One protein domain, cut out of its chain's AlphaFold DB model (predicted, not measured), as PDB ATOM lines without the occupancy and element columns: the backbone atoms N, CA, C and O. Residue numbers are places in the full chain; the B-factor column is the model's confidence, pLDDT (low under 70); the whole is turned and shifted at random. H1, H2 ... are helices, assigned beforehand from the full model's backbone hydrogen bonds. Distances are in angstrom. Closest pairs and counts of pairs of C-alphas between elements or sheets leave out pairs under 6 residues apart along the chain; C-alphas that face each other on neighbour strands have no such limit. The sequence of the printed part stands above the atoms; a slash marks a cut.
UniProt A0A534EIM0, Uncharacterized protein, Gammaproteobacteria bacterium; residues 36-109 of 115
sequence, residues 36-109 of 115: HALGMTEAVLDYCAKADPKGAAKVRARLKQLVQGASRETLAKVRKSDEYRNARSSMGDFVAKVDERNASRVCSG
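AT A GLANCE: This is residues 36 to 109 of the 115 residues of an uncharacterized protein of Gammaproteobacteria bacterium (UniProt A0A534EIM0). A thin slab of three helices side by side, H1 in the middle between H2 and H4, has short H3 across one end and short H5 at the other. The printed part has 74 residues with five named helices, H1 to H5 in chain order, and no named strand: all helix. It is compact, radius of gyration of the C-alphas 12.8 A, spanning 37 by 23 by 13 A.

HOW THE PARTS SIT: H1, residues 36 to 51, is the hub. It touches H2, residues 56 to 66, at a shallow tilt of 14 degrees, opposite ways, a hairpin; the closest C-alphas, Ala 49 and Ala 56, are 4.1 A apart. It touches H4, residues 82 to 95, the same way, at 35.2 degrees, only just steep; C-alphas Gly 39 and Arg 88 are closest, 4.1 A. Residues 48 to 51 alone touch H5, residues 100 to 107; C-alphas Cys 48 and Cys 107 are closest, 5.1 A. H3, residues 72 to 79, is close to but not clearly touching H4; C-alphas Val 78 and Tyr 84 are closest, 6.7 A. H2 and H4 are apart. Every O i to N i+4 pair is within hydrogen-bond range in H1, H2, H3 and H4; in H5, 3 of 4.

IN THESE COORDINATES: H1 runs 22.8 A from C-alpha 36 at (3.220, 53.909, -48.350); H4 19.7 A; H2 15.3 A. H5 ends at C-alpha 107, (1.834, 33.878, -42.571).

THE WHOLE: The C-alphas of Glu 73 and Arg 101 are farthest apart, 37.9 A. The printed part has no cut, the four links are tight, and residues 68 to 74, of which 72 to 74 belong to H3, stand free. Residue 109 is under pLDDT 70.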
ATOM      1  N   HIS A  36       2.407  54.978 -47.786       97.62
ATOM      2  CA  HIS A  36       3.220  53.909 -48.350       97.62
ATOM      3  C   HIS A  36       3.279  52.705 -47.401       97.62
ATOM      4  O   HIS A  36       2.916  51.589 -47.778       97.62
ATOM      5  N   ALA A  37       3.661  52.923 -46.140       95.62
ATOM      6  CA  ALA A  37       3.753  51.881 -45.121       95.62
ATOM      7  C   ALA A  37       2.402  51.211 -44.855       95.62
ATOM      8  O   ALA A  37       2.345  49.982 -44.714       95.62
ATOM      9  N   LEU A  38       1.314  51.994 -44.825       96.25
ATOM     10  CA  LEU A  38      -0.031  51.443 -44.727       96.25
ATOM     11  C   LEU A  38      -0.302  50.540 -45.930       96.25
ATOM     12  O   LEU A  38      -0.608  49.375 -45.722       96.25
ATOM     13  N   GLY A  39      -0.113  51.022 -47.162       97.50
ATOM     14  CA  GLY A  39      -0.360  50.251 -48.384       97.50
ATOM     15  C   GLY A  39       0.385  48.914 -48.427       97.50
ATOM     16  O   GLY A  39      -0.242  47.875 -48.647       97.50
ATOM     17  N   MET A  40       1.690  48.924 -48.136       97.25
ATOM     18  CA  MET A  40       2.520  47.712 -48.068       97.25
ATOM     19  C   MET A  40       1.974  46.722 -47.030       97.25
ATOM     20  O   MET A  40       1.767  45.544 -47.320       97.25
ATOM     21  N   THR A  41       1.714  47.201 -45.813       94.69
ATOM     22  CA  THR A  41       1.309  46.339 -44.694       94.69
ATOM     23  C   THR A  41      -0.072  45.737 -44.923       94.69
ATOM     24  O   THR A  41      -0.300  44.552 -44.687       94.69
ATOM     25  N   GLU A  42      -0.998  46.546 -45.425       95.81
ATOM     26  CA  GLU A  42      -2.368  46.146 -45.707       95.81
ATOM     27  C   GLU A  42      -2.430  45.102 -46.844       95.81
ATOM     28  O   GLU A  42      -3.255  44.190 -46.785       95.81
ATOM     29  N   ALA A  43      -1.511  45.156 -47.820       95.94
ATOM     30  CA  ALA A  43      -1.347  44.114 -48.841       95.94
ATOM     31  C   ALA A  43      -0.857  42.777 -48.258       95.94
ATOM     32  O   ALA A  43      -1.446  41.732 -48.539       95.94
ATOM     33  N   VAL A  44       0.195  42.803 -47.428       93.56
ATOM     34  CA  VAL A  44       0.761  41.590 -46.805       93.56
ATOM     35  C   VAL A  44      -0.262  40.913 -45.901       93.56
ATOM     36  O   VAL A  44      -0.446  39.698 -45.967       93.56
ATOM     37  N   LEU A  45      -0.950  41.686 -45.059       92.75
ATOM     38  CA  LEU A  45      -1.930  41.135 -44.128       92.75
ATOM     39  C   LEU A  45      -3.134  40.545 -44.874       92.75
ATOM     40  O   LEU A  45      -3.574  39.448 -44.535       92.75
ATOM     41  N   ASP A  46      -3.623  41.185 -45.936       92.56
ATOM     42  CA  ASP A  46      -4.712  40.608 -46.731       92.56
ATOM     43  C   ASP A  46      -4.294  39.335 -47.474       92.56
ATOM     44  O   ASP A  46      -5.094  38.402 -47.585       92.56
ATOM     45  N   TYR A  47      -3.050  39.260 -47.949       92.50
ATOM     46  CA  TYR A  47      -2.494  38.022 -48.490       92.50
ATOM     47  C   TYR A  47      -2.438  36.922 -47.423       92.50
ATOM     48  O   TYR A  47      -2.951  35.825 -47.641       92.50
ATOM     49  N   CYS A  48      -1.917  37.225 -46.234       91.56
ATOM     50  CA  CYS A  48      -1.820  36.248 -45.154       91.56
ATOM     51  C   CYS A  48      -3.176  35.769 -44.632       91.56
ATOM     52  O   CYS A  48      -3.316  34.597 -44.297       91.56
ATOM     53  N   ALA A  49      -4.198  36.625 -44.626       90.31
ATOM     54  CA  ALA A  49      -5.554  36.209 -44.279       90.31
ATOM     55  C   ALA A  49      -6.161  35.221 -45.294       90.31
ATOM     56  O   ALA A  49      -7.076  34.480 -44.937       90.31
ATOM     57  N   LYS A  50      -5.683  35.215 -46.547       89.44
ATOM     58  CA  LYS A  50      -6.074  34.232 -47.570       89.44
ATOM     59  C   LYS A  50      -5.238  32.955 -47.473       89.44
ATOM     60  O   LYS A  50      -5.799  31.871 -47.565       89.44
ATOM     61  N   ALA A  51      -3.926  33.094 -47.273       89.38
ATOM     62  CA  ALA A  51      -2.979  31.978 -47.222       89.38
ATOM     63  C   ALA A  51      -3.085  31.130 -45.940       89.38
ATOM     64  O   ALA A  51      -2.799  29.935 -45.976       89.38
ATOM     65  N   ASP A  52      -3.501  31.722 -44.816       86.31
ATOM     66  CA  ASP A  52      -3.811  31.007 -43.574       86.31
ATOM     67  C   ASP A  52      -5.216  31.375 -43.059       86.31
ATOM     68  O   ASP A  52      -5.385  32.279 -42.228       86.31
ATOM     69  N   PRO A  53      -6.259  30.654 -43.510       86.88
ATOM     70  CA  PRO A  53      -7.620  30.873 -43.039       86.88
ATOM     71  C   PRO A  53      -7.786  30.693 -41.522       86.88
ATOM     72  O   PRO A  53      -8.657  31.333 -40.930       86.88
ATOM     73  N   LYS A  54      -6.955  29.862 -40.870       87.94
ATOM     74  CA  LYS A  54      -7.023  29.629 -39.416       87.94
ATOM     75  C   LYS A  54      -6.553  30.864 -38.639       87.94
ATOM     76  O   LYS A  54      -7.134  31.193 -37.606       87.94
ATOM     77  N   GLY A  55      -5.552  31.580 -39.153       86.12
ATOM     78  CA  GLY A  55      -5.034  32.835 -38.600       86.12
ATOM     79  C   GLY A  55      -5.759  34.104 -39.065       86.12
ATOM     80  O   GLY A  55      -5.544  35.177 -38.490       86.12
ATOM     81  N   ALA A  56      -6.653  34.023 -40.055       89.38
ATOM     82  CA  ALA A  56      -7.272  35.185 -40.703       89.38
ATOM     83  C   ALA A  56      -7.965  36.160 -39.733       89.38
ATOM     84  O   ALA A  56      -7.851  37.379 -39.883       89.38
ATOM     85  N   ALA A  57      -8.662  35.654 -38.710       90.75
ATOM     86  CA  ALA A  57      -9.309  36.500 -37.702       90.75
ATOM     87  C   ALA A  57      -8.290  37.353 -36.927       90.75
ATOM     88  O   ALA A  57      -8.523  38.536 -36.669       90.75
ATOM     89  N   LYS A  58      -7.134  36.771 -36.605       87.62
ATOM     90  CA  LYS A  58      -6.057  37.433 -35.867       87.62
ATOM     91  C   LYS A  58      -5.335  38.465 -36.724       87.62
ATOM     92  O   LYS A  58      -5.105  39.583 -36.269       87.62
ATOM     93  N   VAL A  59      -5.087  38.142 -37.989       90.19
ATOM     94  CA  VAL A  59      -4.553  39.082 -38.983       90.19
ATOM     95  C   VAL A  59      -5.479  40.294 -39.154       90.19
ATOM     96  O   VAL A  59      -5.033  41.439 -39.082       90.19
ATOM     97  N   ARG A  60      -6.798  40.076 -39.258       89.62
ATOM     98  CA  ARG A  60      -7.790  41.169 -39.306       89.62
ATOM     99  C   ARG A  60      -7.818  42.000 -38.022       89.62
ATOM    100  O   ARG A  60      -8.057  43.205 -38.083       89.62
ATOM    101  N   ALA A  61      -7.588  41.390 -36.860       90.69
ATOM    102  CA  ALA A  61      -7.470  42.122 -35.600       90.69
ATOM    103  C   ALA A  61      -6.222  43.022 -35.584       90.69
ATOM    104  O   ALA A  61      -6.331  44.188 -35.209       90.69
ATOM    105  N   ARG A  62      -5.074  42.533 -36.076       88.00
ATOM    106  CA  ARG A  62      -3.856  43.347 -36.249       88.00
ATOM    107  C   ARG A  62      -4.084  44.529 -37.182       88.00
ATOM    108  O   ARG A  62      -3.675  45.638 -36.857       88.00
ATOM    109  N   LEU A  63      -4.803  44.316 -38.281       88.44
ATOM    110  CA  LEU A  63      -5.171  45.392 -39.198       88.44
ATOM    111  C   LEU A  63      -5.949  46.510 -38.493       88.44
ATOM    112  O   LEU A  63      -5.644  47.687 -38.662       88.44
ATOM    113  N   LYS A  64      -6.932  46.140 -37.661       89.94
ATOM    114  CA  LYS A  64      -7.706  47.101 -36.863       89.94
ATOM    115  C   LYS A  64      -6.833  47.857 -35.861       89.94
ATOM    116  O   LYS A  64      -7.038  49.053 -35.692       89.94
ATOM    117  N   GLN A  65      -5.882  47.175 -35.220       89.88
ATOM    118  CA  GLN A  65      -4.932  47.800 -34.293       89.88
ATOM    119  C   GLN A  65      -4.011  48.796 -35.006       89.88
ATOM    120  O   GLN A  65      -3.773  49.879 -34.489       89.88
ATOM    121  N   LEU A  66      -3.535  48.464 -36.206       87.94
ATOM    122  CA  LEU A  66      -2.623  49.315 -36.974       87.94
ATOM    123  C   LEU A  66      -3.247  50.664 -37.353       87.94
ATOM    124  O   LEU A  66      -2.557  51.675 -37.419       87.94
ATOM    125  N   VAL A  67      -4.559  50.681 -37.575       91.62
ATOM    126  CA  VAL A  67      -5.307  51.904 -37.892       91.62
ATOM    127  C   VAL A  67      -6.012  52.505 -36.672       91.62
ATOM    128  O   VAL A  67      -6.778  53.462 -36.809       91.62
ATOM    129  N   GLN A  68      -5.786  51.948 -35.478       90.06
ATOM    130  CA  GLN A  68      -6.405  52.419 -34.246       90.06
ATOM    131  C   GLN A  68      -5.918  53.838 -33.936       90.06
ATOM    132  O   GLN A  68      -4.724  54.104 -33.873       90.06
ATOM    133  N   GLY A  69      -6.863  54.757 -33.746       87.44
ATOM    134  CA  GLY A  69      -6.581  56.171 -33.480       87.44
ATOM    135  C   GLY A  69      -6.723  57.074 -34.704       87.44
ATOM    136  O   GLY A  69      -7.027  58.250 -34.537       87.44
ATOM    137  N   ALA A  70      -6.622  56.550 -35.930       91.25
ATOM    138  CA  ALA A  70      -6.921  57.330 -37.126       91.25
ATOM    139  C   ALA A  70      -8.441  57.441 -37.341       91.25
ATOM    140  O   ALA A  70      -9.181  56.459 -37.230       91.25
ATOM    141  N   SER A  71      -8.927  58.640 -37.678       92.69
ATOM    142  CA  SER A  71     -10.341  58.822 -38.016       92.69
ATOM    143  C   SER A  71     -10.688  58.090 -39.317       92.69
ATOM    144  O   SER A  71      -9.838  57.873 -40.188       92.69
ATOM    145  N   ARG A  72     -11.969  57.739 -39.488       93.06
ATOM    146  CA  ARG A  72     -12.454  57.117 -40.732       93.06
ATOM    147  C   ARG A  72     -12.174  57.992 -41.954       93.06
ATOM    148  O   ARG A  72     -11.814  57.464 -43.001       93.06
ATOM    149  N   GLU A  73     -12.314  59.308 -41.809       94.31
ATOM    150  CA  GLU A  73     -12.035  60.279 -42.868       94.31
ATOM    151  C   GLU A  73     -10.543  60.314 -43.223       94.31
ATOM    152  O   GLU A  73     -10.191  60.214 -44.399       94.31
ATOM    153  N   THR A  74      -9.660  60.366 -42.220       94.31
ATOM    154  CA  THR A  74      -8.206  60.339 -42.426       94.31
ATOM    155  C   THR A  74      -7.781  59.061 -43.142       94.31
ATOM    156  O   THR A  74      -7.068  59.128 -44.140       94.31
ATOM    157  N   LEU A  75      -8.272  57.898 -42.700       95.75
ATOM    158  CA  LEU A  75      -7.983  56.622 -43.361       95.75
ATOM    159  C   LEU A  75      -8.509  56.586 -44.794       95.75
ATOM    160  O   LEU A  75      -7.816  56.109 -45.689       95.75
ATOM    161  N   ALA A  76      -9.713  57.107 -45.037       96.69
ATOM    162  CA  ALA A  76     -10.262  57.191 -46.385       96.69
ATOM    163  C   ALA A  76      -9.404  58.089 -47.289       96.69
ATOM    164  O   ALA A  76      -9.176  57.740 -48.444       96.69
ATOM    165  N   LYS A  77      -8.895  59.212 -46.770       96.56
ATOM    166  CA  LYS A  77      -7.993  60.104 -47.507       96.56
ATOM    167  C   LYS A  77      -6.663  59.423 -47.829       96.56
ATOM    168  O   LYS A  77      -6.251  59.451 -48.984       96.56
ATOM    169  N   VAL A  78      -6.037  58.765 -46.850       97.06
ATOM    170  CA  VAL A  78      -4.788  58.011 -47.054       97.06
ATOM    171  C   VAL A  78      -4.983  56.919 -48.108       97.06
ATOM    172  O   VAL A  78      -4.228  56.864 -49.075       97.06
ATOM    173  N   ARG A  79      -6.050  56.118 -48.002       97.75
ATOM    174  CA  ARG A  79      -6.351  55.040 -48.962       97.75
ATOM    175  C   ARG A  79      -6.711  55.537 -50.371       97.75
ATOM    176  O   ARG A  79      -6.637  54.775 -51.332       97.75
ATOM    177  N   LYS A  80      -7.099  56.809 -50.510       98.00
ATOM    178  CA  LYS A  80      -7.330  57.477 -51.800       98.00
ATOM    179  C   LYS A  80      -6.063  58.081 -52.416       98.00
ATOM    180  O   LYS A  80      -6.148  58.566 -53.543       98.00
ATOM    181  N   SER A  81      -4.921  58.070 -51.733       98.38
ATOM    182  CA  SER A  81      -3.665  58.565 -52.306       98.38
ATOM    183  C   SER A  81      -3.077  57.589 -53.332       98.38
ATOM    184  O   SER A  81      -3.273  56.375 -53.227       98.38
ATOM    185  N   ASP A  82      -2.351  58.116 -54.320       98.75
ATOM    186  CA  ASP A  82      -1.578  57.301 -55.266       98.75
ATOM    187  C   ASP A  82      -0.486  56.504 -54.560       98.75
ATOM    188  O   ASP A  82      -0.295  55.331 -54.851       98.75
ATOM    189  N   GLU A  83       0.181  57.115 -53.584       98.50
ATOM    190  CA  GLU A  83       1.252  56.485 -52.818       98.50
ATOM    191  C   GLU A  83       0.785  55.203 -52.116       98.50
ATOM    192  O   GLU A  83       1.392  54.146 -52.296       98.50
ATOM    193  N   TYR A  84      -0.349  55.255 -51.409       98.56
ATOM    194  CA  TYR A  84      -0.958  54.062 -50.819       98.56
ATOM    195  C   TYR A  84      -1.310  53.013 -51.880       98.56
ATOM    196  O   TYR A  84      -1.017  51.831 -51.695       98.56
ATOM    197  N   ARG A  85      -1.952  53.419 -52.987       98.69
ATOM    198  CA  ARG A  85      -2.393  52.482 -54.033       98.69
ATOM    199  C   ARG A  85      -1.213  51.780 -54.696       98.69
ATOM    200  O   ARG A  85      -1.257  50.564 -54.859       98.69
ATOM    201  N   ASN A  86      -0.170  52.531 -55.032       98.62
ATOM    202  CA  ASN A  86       1.029  52.022 -55.683       98.62
ATOM    203  C   ASN A  86       1.787  51.073 -54.756       98.62
ATOM    204  O   ASN A  86       2.130  49.968 -55.170       98.62
ATOM    205  N   ALA A  87       1.974  51.458 -53.491       98.50
ATOM    206  CA  ALA A  87       2.606  50.608 -52.488       98.50
ATOM    207  C   ALA A  87       1.819  49.306 -52.275       98.50
ATOM    208  O   ALA A  87       2.375  48.209 -52.305       98.50
ATOM    209  N   ARG A  88       0.492  49.418 -52.138       98.44
ATOM    210  CA  ARG A  88      -0.397  48.270 -51.960       98.44
ATOM    211  C   ARG A  88      -0.404  47.335 -53.167       98.44
ATOM    212  O   ARG A  88      -0.361  46.123 -52.975       98.44
ATOM    213  N   SER A  89      -0.459  47.875 -54.384       98.25
ATOM    214  CA  SER A  89      -0.405  47.074 -55.613       98.25
ATOM    215  C   SER A  89       0.947  46.381 -55.748       98.25
ATOM    216  O   SER A  89       0.986  45.167 -55.877       98.25
ATOM    217  N   SER A  90       2.044  47.132 -55.616       98.12
ATOM    218  CA  SER A  90       3.412  46.614 -55.730       98.12
ATOM    219  C   SER A  90       3.677  45.475 -54.746       98.12
ATOM    220  O   SER A  90       4.151  44.404 -55.131       98.12
ATOM    221  N   MET A  91       3.300  45.655 -53.476       97.38
ATOM    222  CA  MET A  91       3.437  44.591 -52.486       97.38
ATOM    223  C   MET A  91       2.488  43.425 -52.753       97.38
ATOM    224  O   MET A  91       2.887  42.280 -52.573       97.38
ATOM    225  N   GLY A  92       1.259  43.691 -53.204       95.88
ATOM    226  CA  GLY A  92       0.309  42.662 -53.627       95.88
ATOM    227  C   GLY A  92       0.879  41.768 -54.732       95.88
ATOM    228  O   GLY A  92       0.843  40.544 -54.613       95.88
ATOM    229  N   ASP A  93       1.480  42.375 -55.753       96.50
ATOM    230  CA  ASP A  93       2.125  41.681 -56.869       96.50
ATOM    231  C   ASP A  93       3.380  40.919 -56.425       96.50
ATOM    232  O   ASP A  93       3.701  39.861 -56.970       96.50
ATOM    233  N   PHE A  94       4.103  41.440 -55.431       93.88
ATOM    234  CA  PHE A  94       5.246  40.757 -54.834       93.88
ATOM    235  C   PHE A  94       4.815  39.503 -54.063       93.88
ATOM    236  O   PHE A  94       5.317  38.413 -54.343       93.88
ATOM    237  N   VAL A  95       3.865  39.620 -53.128       91.94
ATOM    238  CA  VAL A  95       3.424  38.479 -52.305       91.94
ATOM    239  C   VAL A  95       2.661  37.432 -53.116       91.94
ATOM    240  O   VAL A  95       2.732  36.251 -52.794       91.94
ATOM    241  N   ALA A  96       2.006  37.818 -54.215       89.62
ATOM    242  CA  ALA A  96       1.359  36.875 -55.130       89.62
ATOM    243  C   ALA A  96       2.343  35.903 -55.811       89.62
ATOM    244  O   ALA A  96       1.927  34.843 -56.268       89.62
ATOM    245  N   LYS A  97       3.640  36.240 -55.866       92.00
ATOM    246  CA  LYS A  97       4.692  35.367 -56.419       92.00
ATOM    247  C   LYS A  97       5.201  34.331 -55.415       92.00
ATOM    248  O   LYS A  97       5.964  33.449 -55.798       92.00
ATOM    249  N   VAL A  98       4.815  34.435 -54.143       88.56
ATOM    250  CA  VAL A  98       5.163  33.453 -53.113       88.56
ATOM    251  C   VAL A  98       4.254  32.235 -53.275       88.56
ATOM    252  O   VAL A  98       3.030  32.371 -53.284       88.56
ATOM    253  N   ASP A  99       4.841  31.042 -53.400       85.38
ATOM    254  CA  ASP A  99       4.068  29.803 -53.497       85.38
ATOM    255  C   ASP A  99       3.301  29.513 -52.201       85.38
ATOM    256  O   ASP A  99       3.731  29.846 -51.097       85.38
ATOM    257  N   GLU A 100       2.163  28.838 -52.334       77.75
ATOM    258  CA  GLU A 100       1.205  28.613 -51.248       77.75
ATOM    259  C   GLU A 100       1.802  27.876 -50.031       77.75
ATOM    260  O   GLU A 100       1.470  28.169 -48.875       77.75
ATOM    261  N   ARG A 101       2.744  26.946 -50.259       75.44
ATOM    262  CA  ARG A 101       3.410  26.223 -49.165       75.44
ATOM    263  C   ARG A 101       4.333  27.136 -48.367       75.44
ATOM    264  O   ARG A 101       4.362  27.047 -47.140       75.44
ATOM    265  N   ASN A 102       5.043  28.043 -49.028       83.06
ATOM    266  CA  ASN A 102       5.834  29.060 -48.343       83.06
ATOM    267  C   ASN A 102       4.962  30.152 -47.709       83.06
ATOM    268  O   ASN A 102       5.272  30.604 -46.605       83.06
ATOM    269  N   ALA A 103       3.846  30.504 -48.345       82.31
ATOM    270  CA  ALA A 103       2.884  31.483 -47.859       82.31
ATOM    271  C   ALA A 103       2.321  31.108 -46.489       82.31
ATOM    272  O   ALA A 103       2.424  31.887 -45.542       82.31
ATOM    273  N   SER A 104       1.787  29.889 -46.360       75.50
ATOM    274  CA  SER A 104       1.207  29.409 -45.103       75.50
ATOM    275  C   SER A 104       2.239  29.422 -43.975       75.50
ATOM    276  O   SER A 104       1.953  29.934 -42.896       75.50
ATOM    277  N   ARG A 105       3.474  28.970 -44.224       79.31
ATOM    278  CA  ARG A 105       4.556  28.985 -43.227       79.31
ATOM    279  C   ARG A 105       4.917  30.396 -42.755       79.31
ATOM    280  O   ARG A 105       5.068  30.609 -41.554       79.31
ATOM    281  N   VAL A 106       5.057  31.352 -43.674       81.00
ATOM    282  CA  VAL A 106       5.410  32.744 -43.341       81.00
ATOM    283  C   VAL A 106       4.252  33.443 -42.625       81.00
ATOM    284  O   VAL A 106       4.453  34.109 -41.608       81.00
ATOM    285  N   CYS A 107       3.029  33.243 -43.109       85.44
ATOM    286  CA  CYS A 107       1.834  33.878 -42.571       85.44
ATOM    287  C   CYS A 107       1.385  33.287 -41.229       85.44
ATOM    288  O   CYS A 107       0.836  34.026 -40.420       85.44
ATOM    289  N   SER A 108       1.709  32.022 -40.946       76.31
ATOM    290  CA  SER A 108       1.498  31.382 -39.634       76.31
ATOM    291  C   SER A 108       2.514  31.826 -38.564       76.31
ATOM    292  O   SER A 108       2.391  31.442 -37.402       76.31
ATOM    293  N   GLY A 109       3.534  32.609 -38.945       67.81
ATOM    294  CA  GLY A 109       4.584  33.137 -38.066       67.81
ATOM    295  C   GLY A 109       4.121  34.308 -37.176       67.81
ATOM    296  O   GLY A 109       2.926  34.465 -36.944       67.81
TER     297      GLY A 109